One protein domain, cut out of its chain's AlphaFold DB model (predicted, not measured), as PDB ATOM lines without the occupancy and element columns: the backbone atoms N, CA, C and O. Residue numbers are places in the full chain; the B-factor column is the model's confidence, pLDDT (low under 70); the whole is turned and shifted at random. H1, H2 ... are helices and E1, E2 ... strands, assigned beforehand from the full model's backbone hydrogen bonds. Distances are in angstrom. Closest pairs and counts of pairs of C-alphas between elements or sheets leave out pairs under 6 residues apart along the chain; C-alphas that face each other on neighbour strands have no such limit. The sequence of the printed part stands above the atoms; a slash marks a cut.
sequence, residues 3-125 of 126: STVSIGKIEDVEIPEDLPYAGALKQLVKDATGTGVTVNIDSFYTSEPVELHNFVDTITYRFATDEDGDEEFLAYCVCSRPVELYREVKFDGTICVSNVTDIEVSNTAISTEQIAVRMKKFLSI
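AT A GLANCE: This is residues 3 to 125 of the 126 residues of an uncharacterized protein of Thalassobium sp (UniProt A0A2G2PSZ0). One twisted sheet of six strands stands between two helices: H1 packs on one face and runs along the strands, while H2 crosses the other face. The long hairpin strands E3, E4 and E5 make the middle of the sheet, the short strands E1 and E6 its two edges. The printed part has 123 residues, with six named strands and two named helices in the order E1, H1, E2, E3, E4, E5, E6, H2; the sheet's order is E1, E2, E3, E4, E5, E6, mixed. The class is mixed, helices and strands, with 61 residues, under half, in named elements. The whole is compact, with a radius of gyration of the C-alphas of 13.6 A, and spans 37 by 35 by 28 A.

HOW THE PARTS SIT: Edge strand E1, residues 3 to 5, is the parallel neighbour of E2, residues 50 to 53, with N 4 and O 51 2.8 A apart. Helix H1, residues 22 to 32, lies between them in the chain, a strand-helix-strand unit with a right-handed crossover. E2 begins a meander, each strand the antiparallel neighbour of the one before: E3, residues 57 to 65, E4, residues 72 to 80, E5, residues 83 to 90, and edge strand E6, residues 95 to 98. Within hydrogen-bond range are N 52 and O 59 at 2.8 A, N 60 and O 77 at 2.9 A, N 76 and O 87 at 2.9 A, and N 96 and O 88 at 2.9 A. The sheet is twisted, its C-alphas lying up to 4.2 A off the best plane. H1 is on the sheet at a height of 8.6 A, over E4 and E5, along the strands at 5 degrees to E4 on the local plane; the closest C-alphas of H1 and E5 are those of Ala 24 and Val 89, 5.5 A apart. H2, residues 112 to 124, is on the opposite face, giving three layers, helices on both faces of a sheet. Its height over the sheet is 9.4 A, and it runs across the strands at 89 degrees to E5 on the local plane; its closest C-alpha to E5 is that of Met 119, 6.6 A from that of Tyr 86. H1 and H2 are apart. In H1 and H2 every O i to N i+4 pair is within hydrogen-bond range.

IN THESE COORDINATES: E1 begins at C-alpha 3, (347.339, 320.306, 453.424). H1 is 15.2 A long, E3 26.3 A, E4 26.2 A, E5 22.5 A and H2 18.0 A. H2 ends at C-alpha 124, (353.697, 328.785, 444.983).

THE WHOLE: The C-alphas farthest apart are those of Phe 55 and Asp 68, 37.8 A. The printed part has no cut. The links E1 to H1, H1 to E2 and E6 to H2 are long. Mean pLDDT of the printed part is 87.3; residues 102 to 104, 106 to 109 and 125 are under 70.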
ATOM      1  N   SER A   3     346.779 321.662 453.557       84.62
ATOM      2  CA  SER A   3     347.339 320.306 453.424       84.62
ATOM      3  C   SER A   3     346.566 319.308 454.290       84.62
ATOM      4  O   SER A   3     346.205 319.621 455.428       84.62
ATOM      5  N   THR A   4     346.239 318.139 453.737       87.06
ATOM      6  CA  THR A   4     345.449 317.088 454.394       87.06
ATOM      7  C   THR A   4     346.054 315.714 454.115       87.06
ATOM      8  O   THR A   4     346.253 315.333 452.962       87.06
ATOM      9  N   VAL A   5     346.286 314.932 455.175       86.50
ATOM     10  CA  VAL A   5     346.657 313.517 455.038       86.50
ATOM     11  C   VAL A   5     345.471 312.758 454.457       86.50
ATOM     12  O   VAL A   5     344.374 312.800 455.016       86.50
ATOM     13  N   SER A   6     345.698 312.040 453.363       83.88
ATOM     14  CA  SER A   6     344.684 311.219 452.712       83.88
ATOM     15  C   SER A   6     345.236 309.830 452.423       83.88
ATOM     16  O   SER A   6     346.341 309.684 451.904       83.88
ATOM     17  N   ILE A   7     344.473 308.804 452.794       79.56
ATOM     18  CA  ILE A   7     344.857 307.401 452.644       79.56
ATOM     19  C   ILE A   7     343.672 306.652 452.045       79.56
ATOM     20  O   ILE A   7     342.588 306.644 452.627       79.56
ATOM     21  N   GLY A   8     343.903 305.994 450.914       82.19
ATOM     22  CA  GLY A   8     342.928 305.136 450.250       82.19
ATOM     23  C   GLY A   8     343.226 305.018 448.759       82.19
ATOM     24  O   GLY A   8     344.339 305.286 448.321       82.19
ATOM     25  N   LYS A   9     342.256 304.565 447.972       82.69
ATOM     26  CA  LYS A   9     342.403 304.411 446.525       82.69
ATOM     27  C   LYS A   9     341.570 305.459 445.819       82.69
ATOM     28  O   LYS A   9     340.364 305.531 446.041       82.69
ATOM     29  N   ILE A  10     342.200 306.283 444.988       84.56
ATOM     30  CA  ILE A  10     341.458 307.261 444.190       84.56
ATOM     31  C   ILE A  10     340.545 306.575 443.167       84.56
ATOM     32  O   ILE A  10     339.541 307.153 442.770       84.56
ATOM     33  N   GLU A  11     340.855 305.334 442.773       84.75
ATOM     34  CA  GLU A  11     340.039 304.567 441.827       84.75
ATOM     35  C   GLU A  11     338.667 304.172 442.396       84.75
ATOM     36  O   GLU A  11     337.748 303.904 441.629       84.75
ATOM     37  N   ASP A  12     338.524 304.165 443.726       85.94
ATOM     38  CA  ASP A  12     337.272 303.828 444.413       85.94
ATOM     39  C   ASP A  12     336.331 305.046 444.533       85.94
ATOM     40  O   ASP A  12     335.236 304.944 445.087       85.94
ATOM     41  N   VAL A  13     336.754 306.220 444.049       86.56
ATOM     42  CA  VAL A  13     335.964 307.452 444.114       86.56
ATOM     43  C   VAL A  13     334.851 307.419 443.068       86.56
ATOM     44  O   VAL A  13     335.103 307.473 441.864       86.56
ATOM     45  N   GLU A  14     333.601 307.396 443.528       89.50
ATOM     46  CA  GLU A  14     332.434 307.564 442.664       89.50
ATOM     47  C   GLU A  14     332.284 309.038 442.261       89.50
ATOM     48  O   GLU A  14     332.158 309.923 443.109       89.50
ATOM     49  N   ILE A  15     332.303 309.306 440.953       90.88
ATOM     50  CA  ILE A  15     332.089 310.644 440.390       90.88
ATOM     51  C   ILE A  15     330.657 310.702 439.843       90.88
ATOM     52  O   ILE A  15     330.378 310.022 438.852       90.88
ATOM     53  N   PRO A  16     329.758 311.508 440.432       90.88
ATOM     54  CA  PRO A  16     328.428 311.712 439.872       90.88
ATOM     55  C   PRO A  16     328.502 312.309 438.459       90.88
ATOM     56  O   PRO A  16     329.220 313.279 438.211       90.88
ATOM     57  N   GLU A  17     327.759 311.717 437.521       88.75
ATOM     58  CA  GLU A  17     327.741 312.120 436.102       88.75
ATOM     59  C   GLU A  17     327.108 313.500 435.872       88.75
ATOM     60  O   GLU A  17     327.338 314.125 434.841       88.75
ATOM     61  N   ASP A  18     326.305 313.976 436.821       91.56
ATOM     62  CA  ASP A  18     325.643 315.278 436.797       91.56
ATOM     63  C   ASP A  18     326.511 316.413 437.361       91.56
ATOM     64  O   ASP A  18     326.121 317.579 437.270       91.56
ATOM     65  N   LEU A  19     327.701 316.109 437.902       91.06
ATOM     66  CA  LEU A  19     328.643 317.151 438.300       91.06
ATOM     67  C   LEU A  19     329.120 317.931 437.065       91.06
ATOM     68  O   LEU A  19     329.683 317.329 436.148       91.06
ATOM     69  N   PRO A  20     329.018 319.276 437.058       91.56
ATOM     70  CA  PRO A  20     329.445 320.095 435.921       91.56
ATOM     71  C   PRO A  20     330.906 319.875 435.512       91.56
ATOM     72  O   PRO A  20     331.244 320.007 434.344       91.56
ATOM     73  N   TYR A  21     331.757 319.515 436.474       93.00
ATOM     74  CA  TYR A  21     333.194 319.285 436.325       93.00
ATOM     75  C   TYR A  21     333.580 317.793 436.343       93.00
ATOM     76  O   TYR A  21     334.742 317.449 436.587       93.00
ATOM     77  N   ALA A  22     332.626 316.883 436.103       94.00
ATOM     78  CA  ALA A  22     332.867 315.438 436.114       94.00
ATOM     79  C   ALA A  22     333.975 315.012 435.136       94.00
ATOM     80  O   ALA A  22     334.774 314.133 435.462       94.00
ATOM     81  N   GLY A  23     334.063 315.645 433.961       94.69
ATOM     82  CA  GLY A  23     335.101 315.352 432.970       94.69
ATOM     83  C   GLY A  23     336.506 315.644 433.500       94.69
ATOM     84  O   GLY A  23     337.391 314.787 433.428       94.69
ATOM     85  N   ALA A  24     336.692 316.811 434.122       95.44
ATOM     86  CA  ALA A  24     337.954 317.185 434.759       95.44
ATOM     87  C   ALA A  24     338.350 316.222 435.891       95.44
ATOM     88  O   ALA A  24     339.504 315.800 435.977       95.44
ATOM     89  N   LEU A  25     337.389 315.829 436.736       94.31
ATOM     90  CA  LEU A  25     337.632 314.870 437.819       94.31
ATOM     91  C   LEU A  25     338.068 313.508 437.306       94.31
ATOM     92  O   LEU A  25     339.031 312.944 437.818       94.31
ATOM     93  N   LYS A  26     337.383 312.982 436.290       94.38
ATOM     94  CA  LYS A  26     337.733 311.694 435.681       94.38
ATOM     95  C   LYS A  26     339.170 311.714 435.165       94.38
ATOM     96  O   LYS A  26     339.885 310.722 435.303       94.38
ATOM     97  N   GLN A  27     339.616 312.850 434.629       95.31
ATOM     98  CA  GLN A  27     340.991 313.014 434.173       95.31
ATOM     99  C   GLN A  27     341.998 313.056 435.336       95.31
ATOM    100  O   GLN A  27     343.024 312.378 435.258       95.31
ATOM    101  N   LEU A  28     341.685 313.752 436.436       94.75
ATOM    102  CA  LEU A  28     342.494 313.705 437.660       94.75
ATOM    103  C   LEU A  28     342.589 312.277 438.220       94.75
ATOM    104  O   LEU A  28     343.692 311.803 438.474       94.75
ATOM    105  N   VAL A  29     341.461 311.575 438.379       93.12
ATOM    106  CA  VAL A  29     341.428 310.193 438.898       93.12
ATOM    107  C   VAL A  29     342.277 309.264 438.037       93.12
ATOM    108  O   VAL A  29     343.065 308.478 438.566       93.12
ATOM    109  N   LYS A  30     342.179 309.389 436.711       92.69
ATOM    110  CA  LYS A  30     343.009 308.629 435.771       92.69
ATOM    111  C   LYS A  30     344.504 308.887 435.976       92.69
ATOM    112  O   LYS A  30     345.280 307.938 435.974       92.69
ATOM    113  N   ASP A  31     344.917 310.139 436.153       93.19
ATOM    114  CA  ASP A  31     346.338 310.488 436.304       93.19
ATOM    115  C   ASP A  31     346.900 310.170 437.693       93.19
ATOM    116  O   ASP A  31     348.096 309.933 437.840       93.19
ATOM    117  N   ALA A  32     346.042 310.156 438.710       92.19
ATOM    118  CA  ALA A  32     346.393 309.823 440.085       92.19
ATOM    119  C   ALA A  32     346.174 308.339 440.429       92.19
ATOM    120  O   ALA A  32     346.420 307.925 441.566       92.19
ATOM    121  N   THR A  33     345.722 307.524 439.474       90.94
ATOM    122  CA  THR A  33     345.612 306.066 439.623       90.94
ATOM    123  C   THR A  33     346.959 305.495 440.087       90.94
ATOM    124  O   THR A  33     348.004 305.816 439.523       90.94
ATOM    125  N   GLY A  34     346.948 304.675 441.140       89.12
ATOM    126  CA  GLY A  34     348.161 304.132 441.766       89.12
ATOM    127  C   GLY A  34     348.821 304.986 442.862       89.12
ATOM    128  O   GLY A  34     349.681 304.457 443.561       89.12
ATOM    129  N   THR A  35     348.405 306.240 443.087       88.31
ATOM    130  CA  THR A  35     349.023 307.138 444.097       88.31
ATOM    131  C   THR A  35     348.643 306.837 445.549       88.31
ATOM    132  O   THR A  35     349.138 307.492 446.455       88.31
ATOM    133  N   GLY A  36     347.721 305.911 445.832       88.25
ATOM    134  CA  GLY A  36     347.295 305.613 447.212       88.25
ATOM    135  C   GLY A  36     346.745 306.818 448.006       88.25
ATOM    136  O   GLY A  36     346.675 306.769 449.239       88.25
ATOM    137  N   VAL A  37     346.415 307.914 447.320       90.81
ATOM    138  CA  VAL A  37     345.758 309.112 447.849       90.81
ATOM    139  C   VAL A  37     344.274 309.012 447.503       90.81
ATOM    140  O   VAL A  37     343.926 308.564 446.419       90.81
ATOM    141  N   THR A  38     343.381 309.446 448.391       88.00
ATOM    142  CA  THR A  38     341.935 309.528 448.114       88.00
ATOM    143  C   THR A  38     341.470 310.978 448.052       88.00
ATOM    144  O   THR A  38     342.011 311.852 448.729       88.00
ATOM    145  N   VAL A  39     340.429 311.233 447.265       84.31
ATOM    146  CA  VAL A  39     339.772 312.534 447.159       84.31
ATOM    147  C   VAL A  39     338.356 312.435 447.723       84.31
ATOM    148  O   VAL A  39     337.628 311.504 447.397       84.31
ATOM    149  N   ASN A  40     337.952 313.403 448.551       85.31
ATOM    150  CA  ASN A  40     336.560 313.536 448.983       85.31
ATOM    151  C   ASN A  40     335.808 314.482 448.032       85.31
ATOM    152  O   ASN A  40     336.023 315.693 448.085       85.31
ATOM    153  N   ILE A  41     334.936 313.926 447.184       83.69
ATOM    154  CA  ILE A  41     334.201 314.665 446.144       83.69
ATOM    155  C   ILE A  41     333.225 315.692 446.726       83.69
ATOM    156  O   ILE A  41     333.126 316.794 446.186       83.69
ATOM    157  N   ASP A  42     332.593 315.399 447.866       80.50
ATOM    158  CA  ASP A  42     331.602 316.287 448.498       80.50
ATOM    159  C   ASP A  42     332.195 317.637 448.925       80.50
ATOM    160  O   ASP A  42     331.483 318.622 449.107       80.50
ATOM    161  N   SER A  43     333.511 317.694 449.128       79.00
ATOM    162  CA  SER A  43     334.246 318.906 449.518       79.00
ATOM    163  C   SER A  43     335.349 319.265 448.526       79.00
ATOM    164  O   SER A  43     336.275 319.996 448.873       79.00
ATOM    165  N   PHE A  44     335.280 318.723 447.309       87.94
ATOM    166  CA  PHE A  44     336.354 318.862 446.335       87.94
ATOM    167  C   PHE A  44     336.387 320.230 445.661       87.94
ATOM    168  O   PHE A  44     337.461 320.733 445.347       87.94
ATOM    169  N   TYR A  45     335.230 320.844 445.413       89.56
ATOM    170  CA  TYR A  45     335.196 322.131 444.725       89.56
ATOM    171  C   TYR A  45     335.799 323.234 445.610       89.56
ATOM    172  O   TYR A  45     335.249 323.590 446.651       89.56
ATOM    173  N   THR A  46     336.951 323.763 445.192       90.00
ATOM    174  CA  THR A  46     337.752 324.746 445.937       90.00
ATOM    175  C   THR A  46     338.511 325.663 444.986       90.00
ATOM    176  O   THR A  46     339.149 325.195 444.046       90.00
ATOM    177  N   SER A  47     338.495 326.968 445.253       88.00
ATOM    178  CA  SER A  47     339.355 327.944 444.572       88.00
ATOM    179  C   SER A  47     340.725 328.093 445.247       88.00
ATOM    180  O   SER A  47     341.701 328.516 444.619       88.00
ATOM    181  N   GLU A  48     340.831 327.711 446.523       89.25
ATOM    182  CA  GLU A  48     342.102 327.666 447.240       89.25
ATOM    183  C   GLU A  48     342.857 326.364 446.933       89.25
ATOM    184  O   GLU A  48     342.228 325.303 446.869       89.25
ATOM    185  N   PRO A  49     344.199 326.405 446.797       89.75
ATOM    186  CA  PRO A  49     345.004 325.199 446.649       89.75
ATOM    187  C   PRO A  49     344.833 324.242 447.831       89.75
ATOM    188  O   PRO A  49     345.083 324.608 448.991       89.75
ATOM    189  N   VAL A  50     344.477 322.999 447.511       92.31
ATOM    190  CA  VAL A  50     344.444 321.873 448.443       92.31
ATOM    191  C   VAL A  50     345.543 320.893 448.072       92.31
ATOM    192  O   VAL A  50     345.702 320.533 446.909       92.31
ATOM    193  N   GLU A  51     346.288 320.453 449.075       93.50
ATOM    194  CA  GLU A  51     347.272 319.385 448.962       93.50
ATOM    195  C   GLU A  51     346.772 318.158 449.722       93.50
ATOM    196  O   GLU A  51     346.439 318.226 450.907       93.50
ATOM    197  N   LEU A  52     346.714 317.035 449.022       92.69
ATOM    198  CA  LEU A  52     346.431 315.720 449.569       92.69
ATOM    199  C   LEU A  52     347.695 314.892 449.455       92.69
ATOM    200  O   LEU A  52     348.297 314.835 448.386       92.69
ATOM    201  N   HIS A  53     348.095 314.234 450.529       92.31
ATOM    202  CA  HIS A  53     349.321 313.454 450.498       92.31
ATOM    203  C   HIS A  53     349.222 312.202 451.360       92.31
ATOM    204  O   HIS A  53     348.474 312.146 452.344       92.31
ATOM    205  N   ASN A  54     350.026 311.210 450.997       89.56
ATOM    206  CA  ASN A  54     350.376 310.096 451.865       89.56
ATOM    207  C   ASN A  54     351.883 310.182 452.199       89.56
ATOM    208  O   ASN A  54     352.442 311.279 452.271       89.56
ATOM    209  N   PHE A  55     352.542 309.055 452.480       86.81
ATOM    210  CA  PHE A  55     353.978 309.028 452.787       86.81
ATOM    211  C   PHE A  55     354.895 309.184 451.563       86.81
ATOM    212  O   PHE A  55     356.068 309.517 451.731       86.81
ATOM    213  N   VAL A  56     354.400 308.896 450.360       89.88
ATOM    214  CA  VAL A  56     355.188 308.780 449.123       89.88
ATOM    215  C   VAL A  56     354.701 309.753 448.053       89.88
ATOM    216  O   VAL A  56     355.521 310.341 447.346       89.88
ATOM    217  N   ASP A  57     353.388 309.952 447.987       93.94
ATOM    218  CA  ASP A  57     352.690 310.600 446.891       93.94
ATOM    219  C   ASP A  57     351.967 311.863 447.355       93.94
ATOM    220  O   ASP A  57     351.564 312.009 448.517       93.94
ATOM    221  N   THR A  58     351.805 312.803 446.432       93.38
ATOM    222  CA  THR A  58     351.134 314.083 446.671       93.38
ATOM    223  C   THR A  58     350.288 314.471 445.468       93.38
ATOM    224  O   THR A  58     350.720 314.344 444.324       93.38
ATOM    225  N   ILE A  59     349.086 314.971 445.736       94.38
ATOM    226  CA  ILE A  59     348.180 315.574 444.765       94.38
ATOM    227  C   ILE A  59     347.861 316.984 445.249       94.38
ATOM    228  O   ILE A  59     347.210 317.159 446.278       94.38
ATOM    229  N   THR A  60     348.270 317.994 444.494       94.50
ATOM    230  CA  THR A  60     347.844 319.379 444.713       94.50
ATOM    231  C   THR A  60     346.802 319.730 443.664       94.50
ATOM    232  O   THR A  60     347.022 319.443 442.490       94.50
ATOM    233  N   TYR A  61     345.691 320.361 444.034       94.81
ATOM    234  CA  TYR A  61     344.656 320.771 443.081       94.81
ATOM    235  C   TYR A  61     343.948 322.065 443.490       94.81
ATOM    236  O   TYR A  61     343.954 322.451 444.662       94.81
ATOM    237  N   ARG A  62     343.330 322.730 442.509       94.31
ATOM    238  CA  ARG A  62     342.310 323.774 442.698       94.31
ATOM    239  C   ARG A  62     341.507 323.995 441.421       94.31
ATOM    240  O   ARG A  62     342.010 323.767 440.320       94.31
ATOM    241  N   PHE A  63     340.324 324.563 441.575       94.38
ATOM    242  CA  PHE A  63     339.570 325.170 440.491       94.38
ATOM    243  C   PHE A  63     340.083 326.588 440.240       94.38
ATOM    244  O   PHE A  63     340.391 327.330 441.176       94.38
ATOM    245  N   ALA A  64     340.223 326.946 438.972       91.62
ATOM    246  CA  ALA A  64     340.691 328.251 438.540       91.62
ATOM    247  C   ALA A  64     339.962 328.676 437.264       91.62
ATOM    248  O   ALA A  64     339.360 327.854 436.577       91.62
ATOM    249  N   THR A  65     340.045 329.968 436.969       89.62
ATOM    250  CA  THR A  65     339.627 330.540 435.692       89.62
ATOM    251  C   THR A  65     340.849 330.966 434.892       89.62
ATOM    252  O   THR A  65     341.943 331.135 435.452       89.62
ATOM    253  N   ASP A  66     340.680 331.146 433.587       82.56
ATOM    254  CA  ASP A  66     341.694 331.785 432.750       82.56
ATOM    255  C   ASP A  66     341.886 333.271 433.119       82.56
ATOM    256  O   ASP A  66     341.295 333.782 434.077       82.56
ATOM    257  N   GLU A  67     342.799 333.956 432.418       78.44
ATOM    258  CA  GLU A  67     343.122 335.362 432.714       78.44
ATOM    259  C   GLU A  67     341.946 336.310 432.441       78.44
ATOM    260  O   GLU A  67     341.856 337.355 433.089       78.44
ATOM    261  N   ASP A  68     341.048 335.921 431.535       80.50
ATOM    262  CA  ASP A  68     339.863 336.687 431.150       80.50
ATOM    263  C   ASP A  68     338.650 336.384 432.056       80.50
ATOM    264  O   ASP A  68     337.732 337.199 432.161       80.50
ATOM    265  N   GLY A  69     338.686 335.274 432.802       80.31
ATOM    266  CA  GLY A  69     337.618 334.841 433.706       80.31
ATOM    267  C   GLY A  69     336.491 334.075 433.009       80.31
ATOM    268  O   GLY A  69     335.455 333.837 433.631       80.31
ATOM    269  N   ASP A  70     336.685 333.701 431.746       81.69
ATOM    270  CA  ASP A  70     335.651 333.150 430.869       81.69
ATOM    271  C   ASP A  70     335.610 331.617 430.906       81.69
ATOM    272  O   ASP A  70     334.547 331.016 430.721       81.69
ATOM    273  N   GLU A  71     336.748 330.968 431.166       84.31
ATOM    274  CA  GLU A  71     336.852 329.507 431.174       84.31
ATOM    275  C   GLU A  71     337.275 328.956 432.538       84.31
ATOM    276  O   GLU A  71     338.367 329.245 433.028       84.31
ATOM    277  N   GLU A  72     336.436 328.094 433.125       91.50
ATOM    278  CA  GLU A  72     336.762 327.339 434.336       91.50
ATOM    279  C   GLU A  72     337.497 326.028 434.018       91.50
ATOM    280  O   GLU A  72     337.132 325.258 433.121       91.50
ATOM    281  N   PHE A  73     338.519 325.732 434.815       94.56
ATOM    282  CA  PHE A  73     339.286 324.497 434.724       94.56
ATOM    283  C   PHE A  73     339.765 324.017 436.095       94.56
ATOM    284  O   PHE A  73     339.878 324.771 437.065       94.56
ATOM    285  N   LEU A  74     340.082 322.728 436.167       95.69
ATOM    286  CA  LEU A  74     340.783 322.106 437.279       95.69
ATOM    287  C   LEU A  74     342.282 322.107 436.973       95.69
ATOM    288  O   LEU A  74     342.727 321.474 436.015       95.69
ATOM    289  N   ALA A  75     343.065 322.797 437.798       95.06
ATOM    290  CA  ALA A  75     344.520 322.710 437.776       95.06
ATOM    291  C   ALA A  75     344.985 321.724 438.846       95.06
ATOM    292  O   ALA A  75     344.564 321.831 440.001       95.06
ATOM    293  N   TYR A  76     345.867 320.793 438.487       95.75
ATOM    294  CA  TYR A  76     346.422 319.844 439.444       95.75
ATOM    295  C   TYR A  76     347.851 319.415 439.129       95.75
ATOM    296  O   TYR A  76     348.300 319.432 437.982       95.75
ATOM    297  N   CYS A  77     348.549 319.002 440.181       95.56
ATOM    298  CA  CYS A  77     349.861 318.386 440.139       95.56
ATOM    299  C   CYS A  77     349.805 317.041 440.867       95.56
ATOM    300  O   CYS A  77     349.339 316.988 442.003       95.56
ATOM    301  N   VAL A  78     350.282 315.976 440.225       95.06
ATOM    302  CA  VAL A  78     350.438 314.642 440.814       95.06
ATOM    303  C   VAL A  78     351.926 314.322 440.882       95.06
ATOM    304  O   VAL A  78     352.595 314.222 439.853       95.06
ATOM    305  N   CYS A  79     352.434 314.141 442.094       94.00
ATOM    306  CA  CYS A  79     353.820 313.787 442.362       94.00
ATOM    307  C   CYS A  79     353.864 312.382 442.963       94.00
ATOM    308  O   CYS A  79     353.494 312.194 444.119       94.00
ATOM    309  N   SER A  80     354.337 311.413 442.181       91.38
ATOM    310  CA  SER A  80     354.538 310.016 442.579       91.38
ATOM    311  C   SER A  80     355.893 309.567 442.053       91.38
ATOM    312  O   SER A  80     356.034 309.242 440.874       91.38
ATOM    313  N   ARG A  81     356.927 309.603 442.900       82.44
ATOM    314  CA  ARG A  81     358.335 309.496 442.466       82.44
ATOM    315  C   ARG A  81     358.577 308.253 441.589       82.44
ATOM    316  O   ARG A  81     358.247 307.150 442.017       82.44
ATOM    317  N   PRO A  82     359.221 308.391 440.410       84.56
ATOM    318  CA  PRO A  82     359.908 309.577 439.874       84.56
ATOM    319  C   PRO A  82     359.030 310.494 438.998       84.56
ATOM    320  O   PRO A  82     359.561 311.374 438.327       84.56
ATOM    321  N   VAL A  83     357.720 310.264 438.952       87.56
ATOM    322  CA  VAL A  83     356.779 310.956 438.067       87.56
ATOM    323  C   VAL A  83     356.277 312.242 438.715       87.56
ATOM    324  O   VAL A  83     355.844 312.252 439.868       87.56
ATOM    325  N   GLU A  84     356.308 313.320 437.938       92.06
ATOM    326  CA  GLU A  84     355.683 314.598 438.261       92.06
ATOM    327  C   GLU A  84     354.843 315.034 437.060       92.06
ATOM    328  O   GLU A  84     355.356 315.272 435.963       92.06
ATOM    329  N   LEU A  85     353.533 315.096 437.264       93.44
ATOM    330  CA  LEU A  85     352.553 315.450 436.249       93.44
ATOM    331  C   LEU A  85     351.854 316.732 436.663       93.44
ATOM    332  O   LEU A  85     351.386 316.842 437.790       93.44
ATOM    333  N   TYR A  86     351.718 317.664 435.730       94.69
ATOM    334  CA  TYR A  86     350.948 318.887 435.899       94.69
ATOM    335  C   TYR A  86     349.974 319.050 434.740       94.69
ATOM    336  O   TYR A  86     350.382 318.926 433.579       94.69
ATOM    337  N   ARG A  87     348.704 319.340 435.051       94.69
ATOM    338  CA  ARG A  87     347.664 319.591 434.049       94.69
ATOM    339  C   ARG A  87     346.700 320.703 434.435       94.69
ATOM    340  O   ARG A  87     346.416 320.929 435.609       94.69
ATOM    341  N   GLU A  88     346.157 321.338 433.401       94.12
ATOM    342  CA  GLU A  88     344.956 322.173 433.464       94.12
ATOM    343  C   GLU A  88     343.900 321.539 432.554       94.12
ATOM    344  O   GLU A  88     344.152 321.316 431.362       94.12
ATOM    345  N   VAL A  89     342.746 321.205 433.128       95.12
ATOM    346  CA  VAL A  89     341.696 320.424 432.463       95.12
ATOM    347  C   VAL A  89     340.362 321.149 432.577       95.12
ATOM    348  O   VAL A  89     339.901 321.429 433.686       95.12
ATOM    349  N   LYS A  90     339.731 321.444 431.439       94.56
ATOM    350  CA  LYS A  90     338.379 322.015 431.382       94.56
ATOM    351  C   LYS A  90     337.364 321.070 432.014       94.56
ATOM    352  O   LYS A  90     337.583 319.865 432.099       94.56
ATOM    353  N   PHE A  91     336.226 321.611 432.432       94.31
ATOM    354  CA  PHE A  91     335.180 320.844 433.119       94.31
ATOM    355  C   PHE A  91     334.642 319.658 432.305       94.31
ATOM    356  O   PHE A  91     334.305 318.621 432.881       94.31
ATOM    357  N   ASP A  92     334.668 319.770 430.976       93.44
ATOM    358  CA  ASP A  92     334.315 318.703 430.033       93.44
ATOM    359  C   ASP A  92     335.365 317.574 429.928       93.44
ATOM    360  O   ASP A  92     335.098 316.543 429.313       93.44
ATOM    361  N   GLY A  93     336.532 317.722 430.562       93.81
ATOM    362  CA  GLY A  93     337.641 316.766 430.529       93.81
ATOM    363  C   GLY A  93     338.716 317.073 429.484       93.81
ATOM    364  O   GLY A  93     339.705 316.342 429.401       93.81
ATOM    365  N   THR A  94     338.570 318.148 428.708       93.00
ATOM    366  CA  THR A  94     339.566 318.560 427.715       93.00
ATOM    367  C   THR A  94     340.838 319.057 428.404       93.00
ATOM    368  O   THR A  94     340.805 319.994 429.203       93.00
ATOM    369  N   ILE A  95     341.984 318.452 428.080       92.81
ATOM    370  CA  ILE A  95     343.293 318.862 428.604       92.81
ATOM    371  C   ILE A  95     343.807 320.053 427.792       92.81
ATOM    372  O   ILE A  95     344.067 319.938 426.591       92.81
ATOM    373  N   CYS A  96     344.002 321.188 428.458       89.19
ATOM    374  CA  CYS A  96     344.474 322.420 427.825       89.19
ATOM    375  C   CYS A  96     345.961 322.671 428.063       89.19
ATOM    376  O   CYS A  96     346.625 323.258 427.209       89.19
ATOM    377  N   VAL A  97     346.487 322.207 429.199       90.88
ATOM    378  CA  VAL A  97     347.909 322.293 429.550       90.88
ATOM    379  C   VAL A  97     348.365 320.965 430.124       90.88
ATOM    380  O   VAL A  97     347.659 320.361 430.928       90.88
ATOM    381  N   SER A  98     349.554 320.522 429.723       91.88
ATOM    382  CA  SER A  98     350.203 319.318 430.235       91.88
ATOM    383  C   SER A  98     351.718 319.474 430.149       91.88
ATOM    384  O   SER A  98     352.221 319.936 429.128       91.88
ATOM    385  N   ASN A  99     352.453 319.065 431.186       90.00
ATOM    386  CA  ASN A  99     353.915 318.920 431.119       90.00
ATOM    387  C   ASN A  99     354.364 317.582 430.492       90.00
ATOM    388  O   ASN A  99     355.557 317.375 430.280       90.00
ATOM    389  N   VAL A 100     353.424 316.679 430.202       85.44
ATOM    390  CA  VAL A 100     353.664 315.395 429.529       85.44
ATOM    391  C   VAL A 100     353.489 315.567 428.021       85.44
ATOM    392  O   VAL A 100     352.469 316.097 427.580       85.44
ATOM    393  N   THR A 101     354.468 315.097 427.245       70.00
ATOM    394  CA  THR A 101     354.567 315.300 425.787       70.00
ATOM    395  C   THR A 101     353.723 314.347 424.943       70.00
ATOM    396  O   THR A 101     353.506 314.615 423.767       70.00
ATOM    397  N   ASP A 102     353.239 313.248 425.525       66.44
ATOM    398  CA  ASP A 102     352.616 312.139 424.783       66.44
ATOM    399  C   ASP A 102     351.081 312.249 424.711       66.44
ATOM    400  O   ASP A 102     350.376 311.248 424.569       66.44
ATOM    401  N   ILE A 103     350.540 313.460 424.866       66.56
ATOM    402  CA  ILE A 103     349.099 313.717 424.967       66.56
ATOM    403  C   ILE A 103     348.709 314.816 423.983       66.56
ATOM    404  O   ILE A 103     349.362 315.858 423.918       66.56
ATOM    405  N   GLU A 104     347.617 314.606 423.243       66.19
ATOM    406  CA  GLU A 104     346.995 315.666 422.450       66.19
ATOM    407  C   GLU A 104     346.402 316.726 423.388       66.19
ATOM    408  O   GLU A 104     345.429 316.481 424.101       66.19
ATOM    409  N   VAL A 105     347.020 317.908 423.409       72.25
ATOM    410  CA  VAL A 105     346.525 319.087 424.129       72.25
ATOM    411  C   VAL A 105     345.724 319.974 423.181       72.25
ATOM    412  O   VAL A 105     346.122 320.185 422.033       72.25
ATOM    413  N   SER A 106     344.609 320.534 423.656       65.56
ATOM    414  CA  SER A 106     343.727 321.358 422.815       65.56
ATOM    415  C   SER A 106     344.359 322.688 422.381       65.56
ATOM    416  O   SER A 106     343.915 323.280 421.402       65.56
ATOM    417  N   ASN A 107     345.397 323.154 423.085       56.69
ATOM    418  CA  ASN A 107     346.134 324.375 422.761       56.69
ATOM    419  C   ASN A 107     347.551 324.051 422.270       56.69
ATOM    420  O   ASN A 107     348.466 323.787 423.047       56.69
ATOM    421  N   THR A 108     347.749 324.123 420.957       53.91
ATOM    422  CA  THR A 108     348.994 323.770 420.250       53.91
ATOM    423  C   THR A 108     350.116 324.831 420.358       53.91
ATOM    424  O   THR A 108     350.981 324.887 419.491       53.91
ATOM    425  N   ALA A 109     350.147 325.707 421.372       61.53
ATOM    426  CA  ALA A 109     351.102 326.832 421.389       61.53
ATOM    427  C   ALA A 109     351.602 327.289 422.773       61.53
ATOM    428  O   ALA A 109     351.909 328.466 422.947       61.53
ATOM    429  N   ILE A 110     351.699 326.396 423.763       74.25
ATOM    430  CA  ILE A 110     352.350 326.719 425.044       74.25
ATOM    431  C   ILE A 110     353.698 325.993 425.115       74.25
ATOM    432  O   ILE A 110     353.762 324.780 424.930       74.25
ATOM    433  N   SER A 111     354.782 326.737 425.357       81.94
ATOM    434  CA  SER A 111     356.131 326.171 425.473       81.94
ATOM    435  C   SER A 111     356.342 325.454 426.810       81.94
ATOM    436  O   SER A 111     355.685 325.753 427.811       81.94
ATOM    437  N   THR A 112     357.318 324.546 426.864       82.94
ATOM    438  CA  THR A 112     357.710 323.853 428.101       82.94
ATOM    439  C   THR A 112     358.083 324.831 429.219       82.94
ATOM    440  O   THR A 112     357.723 324.615 430.377       82.94
ATOM    441  N   GLU A 113     358.750 325.943 428.899       86.19
ATOM    442  CA  GLU A 113     359.082 326.987 429.876       86.19
ATOM    443  C   GLU A 113     357.830 327.670 430.430       86.19
ATOM    444  O   GLU A 113     357.743 327.918 431.633       86.19
ATOM    445  N   GLN A 114     356.840 327.954 429.579       87.44
ATOM    446  CA  GLN A 114     355.575 328.546 430.016       87.44
ATOM    447  C   GLN A 114     354.795 327.588 430.924       87.44
ATOM    448  O   GLN A 114     354.246 328.027 431.938       87.44
ATOM    449  N   ILE A 115     354.808 326.286 430.621       87.94
ATOM    450  CA  ILE A 115     354.222 325.249 431.486       87.94
ATOM    451  C   ILE A 115     354.931 325.226 432.842       87.94
ATOM    452  O   ILE A 115     354.268 325.257 433.877       87.94
ATOM    453  N   ALA A 116     356.267 325.246 432.862       86.94
ATOM    454  CA  ALA A 116     357.037 325.265 434.104       86.94
ATOM    455  C   ALA A 116     356.742 326.514 434.954       86.94
ATOM    456  O   ALA A 116     356.620 326.424 436.177       86.94
ATOM    457  N   VAL A 117     356.578 327.682 434.323       89.50
ATOM    458  CA  VAL A 117     356.172 328.918 435.013       89.50
ATOM    459  C   VAL A 117     354.762 328.789 435.592       89.50
ATOM    460  O   VAL A 117     354.559 329.149 436.753       89.50
ATOM    461  N   ARG A 118     353.802 328.255 434.825       89.31
ATOM    462  CA  ARG A 118     352.426 328.021 435.294       89.31
ATOM    463  C   ARG A 118     352.381 327.053 436.468       89.31
ATOM    464  O   ARG A 118     351.817 327.397 437.504       89.31
ATOM    465  N   MET A 119     353.063 325.919 436.354       89.75
ATOM    466  CA  MET A 119     353.191 324.929 437.420       89.75
ATOM    467  C   MET A 119     353.818 325.534 438.680       89.75
ATOM    468  O   MET A 119     353.282 325.392 439.778       89.75
ATOM    469  N   LYS A 120     354.921 326.278 438.538       88.00
ATOM    470  CA  LYS A 120     355.563 326.951 439.672       88.00
ATOM    471  C   LYS A 120     354.623 327.962 440.323       88.00
ATOM    472  O   LYS A 120     354.523 327.984 441.545       88.00
ATOM    473  N   LYS A 121     353.913 328.771 439.526       87.31
ATOM    474  CA  LYS A 121     352.906 329.718 440.023       87.31
ATOM    475  C   LYS A 121     351.806 328.976 440.781       87.31
ATOM    476  O   LYS A 121     351.497 329.366 441.900       87.31
ATOM    477  N   PHE A 122     351.280 327.891 440.219       87.56
ATOM    478  CA  PHE A 122     350.276 327.025 440.833       87.56
ATOM    479  C   PHE A 122     350.718 326.488 442.207       87.56
ATOM    480  O   PHE A 122     349.985 326.664 443.177       87.56
ATOM    481  N   LEU A 123     351.932 325.939 442.315       84.50
ATOM    482  CA  LEU A 123     352.469 325.398 443.575       84.50
ATOM    483  C   LEU A 123     352.878 326.482 444.590       84.50
ATOM    484  O   LEU A 123     352.940 326.219 445.786       84.50
ATOM    485  N   SER A 124     353.180 327.701 444.131       77.50
ATOM    486  CA  SER A 124     353.697 328.785 444.983       77.50
ATOM    487  C   SER A 124     352.641 329.597 445.740       77.50
ATOM    488  O   SER A 124     353.015 330.410 446.582       77.50
ATOM    489  N   ILE A 125     351.341 329.412 445.475       61.56
ATOM    490  CA  ILE A 125     350.250 330.189 446.109       61.56
ATOM    491  C   ILE A 125     349.887 329.583 447.490       61.56
ATOM    492  O   ILE A 125     348.728 329.356 447.837       61.56
TER     493      ILE A 125